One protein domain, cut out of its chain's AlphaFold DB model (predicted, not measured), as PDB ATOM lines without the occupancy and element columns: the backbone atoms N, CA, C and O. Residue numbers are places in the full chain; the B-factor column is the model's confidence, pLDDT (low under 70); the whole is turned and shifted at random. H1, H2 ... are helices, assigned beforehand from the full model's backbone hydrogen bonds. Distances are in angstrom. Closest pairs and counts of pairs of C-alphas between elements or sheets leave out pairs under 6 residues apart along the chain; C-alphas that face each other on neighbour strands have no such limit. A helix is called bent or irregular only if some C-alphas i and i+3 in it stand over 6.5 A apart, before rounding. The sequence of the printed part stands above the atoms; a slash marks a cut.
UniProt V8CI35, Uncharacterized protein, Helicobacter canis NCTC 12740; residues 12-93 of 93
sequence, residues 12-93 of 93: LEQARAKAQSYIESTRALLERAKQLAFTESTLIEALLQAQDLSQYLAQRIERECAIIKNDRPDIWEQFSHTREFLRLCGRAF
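AT A GLANCE: This is residues 12 to 93 of the 93 residues of an uncharacterized protein of Helicobacter canis NCTC 12740 (UniProt V8CI35). One long straight helix, H1, sticks out as an arm from a small head made of the four other helices. In the head H3 runs along the side away from H1, H4 stands at one end of H3 where the chain folds back, and H5 returns between H2 and H3. The arm makes most of the length, while the head is small and compact. The printed part has 82 residues, with five named helices in the order H1, H2, H3, H4, H5 and no named strand; the class is all helix. The whole is extended, with a radius of gyration of the C-alphas of 21.5 A and spans of 68 by 30 by 15 A.

IN THESE COORDINATES: Find C-alpha 12 at (33.938, -60.565, 2.625); from there H1, residues 12 to 36, runs 36.1 A to C-alpha 36 at (2.276, -62.726, 19.829). H2 follows at residues 40 to 49, 14.5 A long. Look next at H3, residues 51 to 71, which is 30.1 A long and has a kink of 46 degrees near residue 65; it is irregular, with C-alphas 64 and 67 7.2 A apart. H4 is the short residues 73 to 76. H5, residues 80 to 88, is 12.4 A long and ends with C-alpha 88 at (-11.631, -74.027, 34.700).

HOW THE PARTS SIT: Begin with H1, which touches no helix and is apart from H2, H3, H4 and H5. Look then at H3, the hub, which touches three helices. H2 and H3 only just touch, with 3 pairs of C-alphas within 8 A, and only at the corner by their link; their closest C-alphas are those of Leu 47 and Ser 54, 5.6 A apart. H3 and H5 only just touch, with 3 pairs of C-alphas within 8 A, at a steep tilt of 51 degrees, opposite ways; H3 does so with residues 58 to 62 alone, and the closest C-alphas, those of Ala 58 and Leu 86, are 5.7 A apart. H4 touches H3 only at the corner, the closest C-alphas being those of Lys 69 and Trp 76 at 5.6 A. H2 and H5 are close but not clearly touching, at a shallow tilt of 22 degrees, the same way; their closest C-alphas, of Ile 44 and Phe 85, are 6.4 A apart. In H1, H2 and H5 every O i to N i+4 pair is within hydrogen-bond range, in H3 15 of 17 are, and H4 is too short for such a pair.

THE WHOLE: The C-alphas farthest apart are those of Leu 12 and Asn 70, at 67.9 A. Residues 12 to 37 and 70 to 75 stand free; without them the body has 50 residues and spans 28 by 21 by 15 A. The printed part has no cut, and its four links are tight. The mean pLDDT of the printed part is 86.3, and residues 36, 92 and 93 are under 70.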
ATOM      1  N   LEU A  12      34.408 -59.314   2.019       78.88
ATOM      2  CA  LEU A  12      33.938 -60.565   2.625       78.88
ATOM      3  C   LEU A  12      33.536 -60.364   4.088       78.88
ATOM      4  O   LEU A  12      32.503 -60.878   4.513       78.88
ATOM      5  N   GLU A  13      34.306 -59.586   4.849       84.00
ATOM      6  CA  GLU A  13      33.969 -59.253   6.237       84.00
ATOM      7  C   GLU A  13      32.702 -58.396   6.330       84.00
ATOM      8  O   GLU A  13      31.828 -58.689   7.144       84.00
ATOM      9  N   GLN A  14      32.537 -57.404   5.448       84.56
ATOM     10  CA  GLN A  14      31.299 -56.620   5.367       84.56
ATOM     11  C   GLN A  14      30.097 -57.477   4.964       84.56
ATOM     12  O   GLN A  14      29.029 -57.359   5.568       84.56
ATOM     13  N   ALA A  15      30.254 -58.363   3.977       84.94
ATOM     14  CA  ALA A  15      29.197 -59.289   3.580       84.94
ATOM     15  C   ALA A  15      28.811 -60.231   4.732       84.94
ATOM     16  O   ALA A  15      27.623 -60.447   4.977       84.94
ATOM     17  N   ARG A  16      29.798 -60.732   5.487       89.19
ATOM     18  CA  ARG A  16      29.583 -61.569   6.672       89.19
ATOM     19  C   ARG A  16      28.843 -60.816   7.774       89.19
ATOM     20  O   ARG A  16      27.855 -61.338   8.281       89.19
ATOM     21  N   ALA A  17      29.273 -59.600   8.110       89.12
ATOM     22  CA  ALA A  17      28.621 -58.774   9.125       89.12
ATOM     23  C   ALA A  17      27.168 -58.453   8.739       89.12
ATOM     24  O   ALA A  17      26.256 -58.562   9.558       89.12
ATOM     25  N   LYS A  18      26.928 -58.139   7.460       89.44
ATOM     26  CA  LYS A  18      25.583 -57.893   6.934       89.44
ATOM     27  C   LYS A  18      24.704 -59.145   7.021       89.44
ATOM     28  O   LYS A  18      23.567 -59.057   7.474       89.44
ATOM     29  N   ALA A  19      25.229 -60.309   6.637       90.44
ATOM     30  CA  ALA A  19      24.510 -61.578   6.743       90.44
ATOM     31  C   ALA A  19      24.175 -61.934   8.202       90.44
ATOM     32  O   ALA A  19      23.046 -62.324   8.490       90.44
ATOM     33  N   GLN A  20      25.120 -61.745   9.129       93.19
ATOM     34  CA  GLN A  20      24.897 -61.957  10.563       93.19
ATOM     35  C   GLN A  20      23.793 -61.041  11.099       93.19
ATOM     36  O   GLN A  20      22.851 -61.528  11.719       93.19
ATOM     37  N   SER A  21      23.842 -59.750  10.768       93.12
ATOM     38  CA  SER A  21      22.818 -58.781  11.169       93.12
ATOM     39  C   SER A  21      21.418 -59.150  10.652       93.12
ATOM     40  O   SER A  21      20.438 -59.053  11.397       93.12
ATOM     41  N   TYR A  22      21.299 -59.644   9.412       92.12
ATOM     42  CA  TYR A  22      20.019 -60.142   8.892       92.12
ATOM     43  C   TYR A  22      19.512 -61.373   9.646       92.12
ATOM     44  O   TYR A  22      18.321 -61.448   9.960       92.12
ATOM     45  N   ILE A  23      20.392 -62.332   9.944       93.69
ATOM     46  CA  ILE A  23      20.031 -63.548  10.686       93.69
ATOM     47  C   ILE A  23      19.542 -63.183  12.091       93.69
ATOM     48  O   ILE A  23      18.491 -63.660  12.519       93.69
ATOM     49  N   GLU A  24      20.256 -62.304  12.789       95.38
ATOM     50  CA  GLU A  24      19.883 -61.840  14.128       95.38
ATOM     51  C   GLU A  24      18.550 -61.089  14.123       95.38
ATOM     52  O   GLU A  24      17.674 -61.380  14.938       95.38
ATOM     53  N   SER A  25      18.349 -60.194  13.152       90.75
ATOM     54  CA  SER A  25      17.088 -59.459  12.993       90.75
ATOM     55  C   SER A  25      15.915 -60.404  12.724       90.75
ATOM     56  O   SER A  25      14.847 -60.271  13.320       90.75
ATOM     57  N   THR A  26      16.120 -61.410  11.869       89.94
ATOM     58  CA  THR A  26      15.104 -62.428  11.566       89.94
ATOM     59  C   THR A  26      14.788 -63.271  12.800       89.94
ATOM     60  O   THR A  26      13.624 -63.546  13.082       89.94
ATOM     61  N   ARG A  27      15.804 -63.636  13.590       91.94
ATOM     62  CA  ARG A  27      15.614 -64.363  14.849       91.94
ATOM     63  C   ARG A  27      14.795 -63.549  15.851       91.94
ATOM     64  O   ARG A  27      13.875 -64.095  16.450       91.94
ATOM     65  N   ALA A  28      15.077 -62.255  15.994       90.94
ATOM     66  CA  ALA A  28      14.307 -61.370  16.869       90.94
ATOM     67  C   ALA A  28      12.836 -61.255  16.433       90.94
ATOM     68  O   ALA A  28      11.935 -61.288  17.273       90.94
ATOM     69  N   LEU A  29      12.578 -61.180  15.121       88.88
ATOM     70  CA  LEU A  29      11.217 -61.185  14.576       88.88
ATOM     71  C   LEU A  29      10.480 -62.493  14.878       88.88
ATOM     72  O   LEU A  29       9.319 -62.449  15.279       88.88
ATOM     73  N   LEU A  30      11.147 -63.641  14.736       86.62
ATOM     74  CA  LEU A  30      10.560 -64.946  15.051       86.62
ATOM     75  C   LEU A  30      10.233 -65.089  16.540       86.62
ATOM     76  O   LEU A  30       9.155 -65.567  16.880       86.62
ATOM     77  N   GLU A  31      11.115 -64.647  17.435       86.75
ATOM     78  CA  GLU A  31      10.846 -64.684  18.878       86.75
ATOM     79  C   GLU A  31       9.680 -63.763  19.265       86.75
ATOM     80  O   GLU A  31       8.796 -64.165  20.020       86.75
ATOM     81  N   ARG A  32       9.597 -62.566  18.677       80.62
ATOM     82  CA  ARG A  32       8.445 -61.677  18.877       80.62
ATOM     83  C   ARG A  32       7.152 -62.283  18.329       80.62
ATOM     84  O   ARG A  32       6.110 -62.174  18.966       80.62
ATOM     85  N   ALA A  33       7.207 -62.938  17.170       76.06
ATOM     86  CA  ALA A  33       6.053 -63.627  16.602       76.06
ATOM     87  C   ALA A  33       5.574 -64.773  17.507       76.06
ATOM     88  O   ALA A  33       4.371 -64.930  17.673       76.06
ATOM     89  N   LYS A  34       6.481 -65.515  18.159       76.62
ATOM     90  CA  LYS A  34       6.117 -66.536  19.162       76.62
ATOM     91  C   LYS A  34       5.431 -65.944  20.394       76.62
ATOM     92  O   LYS A  34       4.527 -66.567  20.926       76.62
ATOM     93  N   GLN A  35       5.835 -64.752  20.835       72.12
ATOM     94  CA  GLN A  35       5.190 -64.058  21.960       72.12
ATOM     95  C   GLN A  35       3.791 -63.536  21.612       72.12
ATOM     96  O   GLN A  35       2.933 -63.442  22.482       72.12
ATOM     97  N   LEU A  36       3.569 -63.182  20.345       68.06
ATOM     98  CA  LEU A  36       2.276 -62.726  19.829       68.06
ATOM     99  C   LEU A  36       1.388 -63.877  19.345       68.06
ATOM    100  O   LEU A  36       0.207 -63.665  19.073       68.06
ATOM    101  N   ALA A  37       1.947 -65.079  19.206       73.19
ATOM    102  CA  ALA A  37       1.187 -66.260  18.860       73.19
ATOM    103  C   ALA A  37       0.245 -66.579  20.022       73.19
ATOM    104  O   ALA A  37       0.672 -66.964  21.111       73.19
ATOM    105  N   PHE A  38      -1.050 -66.410  19.779       70.31
ATOM    106  CA  PHE A  38      -2.062 -66.932  20.678       70.31
ATOM    107  C   PHE A  38      -1.934 -68.453  20.689       70.31
ATOM    108  O   PHE A  38      -2.145 -69.114  19.673       70.31
ATOM    109  N   THR A  39      -1.534 -68.996  21.831       79.56
ATOM    110  CA  THR A  39      -1.630 -70.427  22.088       79.56
ATOM    111  C   THR A  39      -3.036 -70.716  22.592       79.56
ATOM    112  O   THR A  39      -3.732 -69.826  23.084       79.56
ATOM    113  N   GLU A  40      -3.476 -71.966  22.504       76.88
ATOM    114  CA  GLU A  40      -4.776 -72.358  23.056       76.88
ATOM    115  C   GLU A  40      -4.876 -72.028  24.555       76.88
ATOM    116  O   GLU A  40      -5.925 -71.577  25.014       76.88
ATOM    117  N   SER A  41      -3.769 -72.128  25.300       82.19
ATOM    118  CA  SER A  41      -3.699 -71.708  26.704       82.19
ATOM    119  C   SER A  41      -3.935 -70.208  26.881       82.19
ATOM    120  O   SER A  41      -4.742 -69.819  27.720       82.19
ATOM    121  N   THR A  42      -3.299 -69.355  26.068       83.75
ATOM    122  CA  THR A  42      -3.495 -67.899  26.186       83.75
ATOM    123  C   THR A  42      -4.887 -67.462  25.727       83.75
ATOM    124  O   THR A  42      -5.415 -66.475  26.238       83.75
ATOM    125  N   LEU A  43      -5.528 -68.209  24.821       83.00
ATOM    126  CA  LEU A  43      -6.937 -68.005  24.471       83.00
ATOM    127  C   LEU A  43      -7.873 -68.378  25.623       83.00
ATOM    128  O   LEU A  43      -8.794 -67.620  25.918       83.00
ATOM    129  N   ILE A  44      -7.636 -69.509  26.294       86.44
ATOM    130  CA  ILE A  44      -8.405 -69.909  27.478       86.44
ATOM    131  C   ILE A  44      -8.262 -68.856  28.581       86.44
ATOM    132  O   ILE A  44      -9.269 -68.411  29.123       86.44
ATOM    133  N   GLU A  45      -7.042 -68.398  28.867       86.50
ATOM    134  CA  GLU A  45      -6.794 -67.332  29.844       86.50
ATOM    135  C   GLU A  45      -7.538 -66.039  29.486       86.50
ATOM    136  O   GLU A  45      -8.216 -65.464  30.338       86.50
ATOM    137  N   ALA A  46      -7.477 -65.609  28.222       85.69
ATOM    138  CA  ALA A  46      -8.187 -64.421  27.756       85.69
ATOM    139  C   ALA A  46      -9.714 -64.570  27.865       85.69
ATOM    140  O   ALA A  46     -10.401 -63.633  28.268       85.69
ATOM    141  N   LEU A  47     -10.259 -65.751  27.554       86.00
ATOM    142  CA  LEU A  47     -11.688 -66.031  27.709       86.00
ATOM    143  C   LEU A  47     -12.112 -66.016  29.180       86.00
ATOM    144  O   LEU A  47     -13.176 -65.490  29.496       86.00
ATOM    145  N   LEU A  48     -11.282 -66.542  30.083       87.31
ATOM    146  CA  LEU A  48     -11.558 -66.555  31.523       87.31
ATOM    147  C   LEU A  48     -11.535 -65.153  32.149       87.31
ATOM    148  O   LEU A  48     -12.228 -64.932  33.141       87.31
ATOM    149  N   GLN A  49     -10.815 -64.187  31.563       90.06
ATOM    150  CA  GLN A  49     -10.893 -62.781  31.991       90.06
ATOM    151  C   GLN A  49     -12.284 -62.169  31.756       90.06
ATOM    152  O   GLN A  49     -12.678 -61.246  32.467       90.06
ATOM    153  N   ALA A  50     -13.051 -62.697  30.799       90.94
ATOM    154  CA  ALA A  50     -14.437 -62.319  30.548       90.94
ATOM    155  C   ALA A  50     -15.390 -63.364  31.158       90.94
ATOM    156  O   ALA A  50     -15.869 -64.275  30.479       90.94
ATOM    157  N   GLN A  51     -15.671 -63.243  32.460       88.56
ATOM    158  CA  GLN A  51     -16.407 -64.259  33.225       88.56
ATOM    159  C   GLN A  51     -17.792 -64.599  32.637       88.56
ATOM    160  O   GLN A  51     -18.127 -65.775  32.496       88.56
ATOM    161  N   ASP A  52     -18.576 -63.602  32.222       90.19
ATOM    162  CA  ASP A  52     -19.906 -63.842  31.639       90.19
ATOM    163  C   ASP A  52     -19.825 -64.605  30.311       90.19
ATOM    164  O   ASP A  52     -20.585 -65.545  30.060       90.19
ATOM    165  N   LEU A  53     -18.857 -64.233  29.467       90.25
ATOM    166  CA  LEU A  53     -18.634 -64.869  28.174       90.25
ATOM    167  C   LEU A  53     -18.129 -66.304  28.344       90.25
ATOM    168  O   LEU A  53     -18.628 -67.210  27.675       90.25
ATOM    169  N   SER A  54     -17.177 -66.531  29.251       92.56
ATOM    170  CA  SER A  54     -16.650 -67.873  29.522       92.56
ATOM    171  C   SER A  54     -17.725 -68.807  30.072       92.56
ATOM    172  O   SER A  54     -17.832 -69.942  29.611       92.56
ATOM    173  N   GLN A  55     -18.592 -68.329  30.968       92.69
ATOM    174  CA  GLN A  55     -19.712 -69.121  31.481       92.69
ATOM    175  C   GLN A  55     -20.764 -69.425  30.411       92.69
ATOM    176  O   GLN A  55     -21.247 -70.558  30.340       92.69
ATOM    177  N   TYR A  56     -21.095 -68.455  29.554       92.75
ATOM    178  CA  TYR A  56     -21.991 -68.675  28.418       92.75
ATOM    179  C   TYR A  56     -21.433 -69.734  27.456       92.75
ATOM    180  O   TYR A  56     -22.134 -70.679  27.085       92.75
ATOM    181  N   LEU A  57     -20.158 -69.607  27.082       92.31
ATOM    182  CA  LEU A  57     -19.491 -70.553  26.190       92.31
ATOM    183  C   LEU A  57     -19.419 -71.947  26.812       92.31
ATOM    184  O   LEU A  57     -19.732 -72.922  26.136       92.31
ATOM    185  N   ALA A  58     -19.083 -72.041  28.098       92.12
ATOM    186  CA  ALA A  58     -19.029 -73.308  28.814       92.12
ATOM    187  C   ALA A  58     -20.383 -74.038  28.794       92.12
ATOM    188  O   ALA A  58     -20.433 -75.221  28.472       92.12
ATOM    189  N   GLN A  59     -21.490 -73.328  29.046       91.62
ATOM    190  CA  GLN A  59     -22.838 -73.912  28.957       91.62
ATOM    191  C   GLN A  59     -23.183 -74.385  27.549       91.62
ATOM    192  O   GLN A  59     -23.801 -75.434  27.373       91.62
ATOM    193  N   ARG A  60     -22.824 -73.595  26.536       91.88
ATOM    194  CA  ARG A  60     -23.113 -73.942  25.147       91.88
ATOM    195  C   ARG A  60     -22.332 -75.182  24.725       91.88
ATOM    196  O   ARG A  60     -22.930 -76.113  24.206       91.88
ATOM    197  N   ILE A  61     -21.034 -75.221  25.011       90.88
ATOM    198  CA  ILE A  61     -20.169 -76.370  24.729       90.88
ATOM    199  C   ILE A  61     -20.690 -77.624  25.436       90.88
ATOM    200  O   ILE A  61     -20.805 -78.668  24.807       90.88
ATOM    201  N   GLU A  62     -21.048 -77.530  26.717       88.56
ATOM    202  CA  GLU A  62     -21.598 -78.656  27.480       88.56
ATOM    203  C   GLU A  62     -22.855 -79.242  26.818       88.56
ATOM    204  O   GLU A  62     -22.978 -80.460  26.703       88.56
ATOM    205  N   ARG A  63     -23.756 -78.385  26.316       88.88
ATOM    206  CA  ARG A  63     -24.964 -78.819  25.598       88.88
ATOM    207  C   ARG A  63     -24.646 -79.485  24.263       88.88
ATOM    208  O   ARG A  63     -25.155 -80.568  24.000       88.88
ATOM    209  N   GLU A  64     -23.815 -78.856  23.436       88.50
ATOM    210  CA  GLU A  64     -23.478 -79.372  22.101       88.50
ATOM    211  C   GLU A  64     -22.663 -80.674  22.184       88.50
ATOM    212  O   GLU A  64     -22.830 -81.581  21.371       88.50
ATOM    213  N   CYS A  65     -21.807 -80.808  23.201       88.19
ATOM    214  CA  CYS A  65     -20.978 -81.993  23.405       88.19
ATOM    215  C   CYS A  65     -21.659 -83.099  24.223       88.19
ATOM    216  O   CYS A  65     -21.068 -84.168  24.365       88.19
ATOM    217  N   ALA A  66     -22.880 -82.900  24.735       86.88
ATOM    218  CA  ALA A  66     -23.561 -83.880  25.588       86.88
ATOM    219  C   ALA A  66     -23.711 -85.254  24.911       86.88
ATOM    220  O   ALA A  66     -23.467 -86.284  25.536       86.88
ATOM    221  N   ILE A  67     -24.054 -85.266  23.620       85.50
ATOM    222  CA  ILE A  67     -24.200 -86.501  22.833       85.50
ATOM    223  C   ILE A  67     -22.845 -87.195  22.682       85.50
ATOM    224  O   ILE A  67     -22.731 -88.387  22.929       85.50
ATOM    225  N   ILE A  68     -21.793 -86.446  22.341       86.31
ATOM    226  CA  ILE A  68     -20.443 -87.002  22.169       86.31
ATOM    227  C   ILE A  68     -19.934 -87.578  23.496       86.31
ATOM    228  O   ILE A  68     -19.397 -88.680  23.516       86.31
ATOM    229  N   LYS A  69     -20.151 -86.867  24.609       83.62
ATOM    230  CA  LYS A  69     -19.753 -87.304  25.952       83.62
ATOM    231  C   LYS A  69     -20.411 -88.631  26.348       83.62
ATOM    232  O   LYS A  69     -19.743 -89.465  26.953       83.62
ATOM    233  N   ASN A  70     -21.686 -88.822  26.008       84.50
ATOM    234  CA  ASN A  70     -22.447 -90.015  26.383       84.50
ATOM    235  C   ASN A  70     -22.242 -91.184  25.410       84.50
ATOM    236  O   ASN A  70     -22.042 -92.317  25.845       84.50
ATOM    237  N   ASP A  71     -22.262 -90.913  24.106       89.00
ATOM    238  CA  ASP A  71     -22.345 -91.953  23.079       89.00
ATOM    239  C   ASP A  71     -20.966 -92.343  22.526       89.00
ATOM    240  O   ASP A  71     -20.796 -93.451  22.014       89.00
ATOM    241  N   ARG A  72     -19.977 -91.439  22.596       90.38
ATOM    242  CA  ARG A  72     -18.619 -91.611  22.045       90.38
ATOM    243  C   ARG A  72     -17.541 -91.036  22.975       90.38
ATOM    244  O   ARG A  72     -16.846 -90.079  22.608       90.38
ATOM    245  N   PRO A  73     -17.355 -91.622  24.173       86.94
ATOM    246  CA  PRO A  73     -16.350 -91.156  25.130       86.94
ATOM    247  C   PRO A  73     -14.919 -91.198  24.562       86.94
ATOM    248  O   PRO A  73     -14.098 -90.355  24.910       86.94
ATOM    249  N   ASP A  74     -14.643 -92.104  23.621       89.44
ATOM    250  CA  ASP A  74     -13.375 -92.208  22.887       89.44
ATOM    251  C   ASP A  74     -13.051 -90.958  22.056       89.44
ATOM    252  O   ASP A  74     -11.897 -90.544  21.937       89.44
ATOM    253  N   ILE A  75     -14.083 -90.338  21.481       87.69
ATOM    254  CA  ILE A  75     -13.958 -89.078  20.754       87.69
ATOM    255  C   ILE A  75     -13.844 -87.936  21.761       87.69
ATOM    256  O   ILE A  75     -12.990 -87.075  21.589       87.69
ATOM    257  N   TRP A  76     -14.639 -87.948  22.837       88.38
ATOM    258  CA  TRP A  76     -14.603 -86.917  23.881       88.38
ATOM    259  C   TRP A  76     -13.221 -86.751  24.528       88.38
ATOM    260  O   TRP A  76     -12.800 -85.628  24.812       88.38
ATOM    261  N   GLU A  77     -12.476 -87.839  24.725       87.00
ATOM    262  CA  GLU A  77     -11.122 -87.779  25.286       87.00
ATOM    263  C   GLU A  77     -10.147 -86.943  24.447       87.00
ATOM    264  O   GLU A  77      -9.236 -86.334  25.011       87.00
ATOM    265  N   GLN A  78     -10.383 -86.836  23.137       89.31
ATOM    266  CA  GLN A  78      -9.558 -86.054  22.212       89.31
ATOM    267  C   GLN A  78      -9.774 -84.539  22.368       89.31
ATOM    268  O   GLN A  78      -8.922 -83.752  21.963       89.31
ATOM    269  N   PHE A  79     -10.866 -84.106  23.011       87.06
ATOM    270  CA  PHE A  79     -11.197 -82.695  23.252       87.06
ATOM    271  C   PHE A  79     -10.492 -82.160  24.512       87.06
ATOM    272  O   PHE A  79     -11.114 -81.547  25.382       87.06
ATOM    273  N   SER A  80      -9.185 -82.402  24.642       86.75
ATOM    274  CA  SER A  80      -8.387 -82.077  25.837       86.75
ATOM    275  C   SER A  80      -8.515 -80.608  26.267       86.75
ATOM    276  O   SER A  80      -8.756 -80.333  27.442       86.75
ATOM    277  N   HIS A  81      -8.448 -79.665  25.325       86.88
ATOM    278  CA  HIS A  81      -8.557 -78.227  25.601       86.88
ATOM    279  C   HIS A  81      -9.976 -77.790  25.970       86.88
ATOM    280  O   HIS A  81     -10.162 -76.963  26.859       86.88
ATOM    281  N   THR A  82     -10.995 -78.376  25.337       88.56
ATOM    282  CA  THR A  82     -12.402 -78.128  25.682       88.56
ATOM    283  C   THR A  82     -12.710 -78.627  27.089       88.56
ATOM    284  O   THR A  82     -13.362 -77.933  27.865       88.56
ATOM    285  N   ARG A  83     -12.197 -79.808  27.444       88.94
ATOM    286  CA  ARG A  83     -12.290 -80.355  28.797       88.94
ATOM    287  C   ARG A  83     -11.565 -79.453  29.793       88.94
ATOM    288  O   ARG A  83     -12.134 -79.093  30.813       88.94
ATOM    289  N   GLU A  84     -10.354 -79.011  29.494       88.88
ATOM    290  CA  GLU A  84      -9.644 -78.108  30.399       88.88
ATOM    291  C   GLU A  84     -10.388 -76.774  30.590       88.88
ATOM    292  O   GLU A  84     -10.585 -76.330  31.720       88.88
ATOM    293  N   PHE A  85     -10.910 -76.181  29.513       90.44
ATOM    294  CA  PHE A  85     -11.723 -74.967  29.578       90.44
ATOM    295  C   PHE A  85     -12.982 -75.142  30.445       90.44
ATOM    296  O   PHE A  85     -13.248 -74.333  31.332       90.44
ATOM    297  N   LEU A  86     -13.743 -76.221  30.239       90.25
ATOM    298  CA  LEU A  86     -14.941 -76.520  31.032       90.25
ATOM    299  C   LEU A  86     -14.609 -76.734  32.519       90.25
ATOM    300  O   LEU A  86     -15.355 -76.265  33.383       90.25
ATOM    301  N   ARG A  87     -13.469 -77.371  32.822       88.94
ATOM    302  CA  ARG A  87     -12.958 -77.573  34.189       88.94
ATOM    303  C   ARG A  87     -12.647 -76.257  34.875       88.94
ATOM    304  O   ARG A  87     -13.073 -76.051  36.009       88.94
ATOM    305  N   LEU A  88     -11.953 -75.358  34.186       90.62
ATOM    306  CA  LEU A  88     -11.631 -74.027  34.700       90.62
ATOM    307  C   LEU A  88     -12.892 -73.170  34.908       90.62
ATOM    308  O   LEU A  88     -12.943 -72.369  35.836       90.62
ATOM    309  N   CYS A  89     -13.940 -73.403  34.117       89.50
ATOM    310  CA  CYS A  89     -15.252 -72.774  34.282       89.50
ATOM    311  C   CYS A  89     -16.132 -73.409  35.382       89.50
ATOM    312  O   CYS A  89     -17.268 -72.964  35.564       89.50
ATOM    313  N   GLY A  90     -15.651 -74.431  36.102       85.06
ATOM    314  CA  GLY A  90     -16.390 -75.096  37.182       85.06
ATOM    315  C   GLY A  90     -17.522 -76.011  36.708       85.06
ATOM    316  O   GLY A  90     -18.426 -76.322  37.483       85.06
ATOM    317  N   ARG A  91     -17.507 -76.433  35.437       78.81
ATOM    318  CA  ARG A  91     -18.474 -77.401  34.906       78.81
ATOM    319  C   ARG A  91     -18.080 -78.800  35.362       78.81
ATOM    320  O   ARG A  91     -16.906 -79.169  35.307       78.81
ATOM    321  N   ALA A  92     -19.060 -79.554  35.848       63.03
ATOM    322  CA  ALA A  92     -18.832 -80.900  36.347       63.03
ATOM    323  C   ALA A  92     -18.550 -81.862  35.184       63.03
ATOM    324  O   ALA A  92     -19.266 -81.897  34.179       63.03
ATOM    325  N   PHE A  93     -17.479 -82.632  35.353       55.03
ATOM    326  CA  PHE A  93     -17.101 -83.753  34.497       55.03
ATOM    327  C   PHE A  93     -17.880 -84.987  34.908       55.03
ATOM    328  O   PHE A  93     -17.867 -85.302  36.114       55.03
TER     329      PHE A  93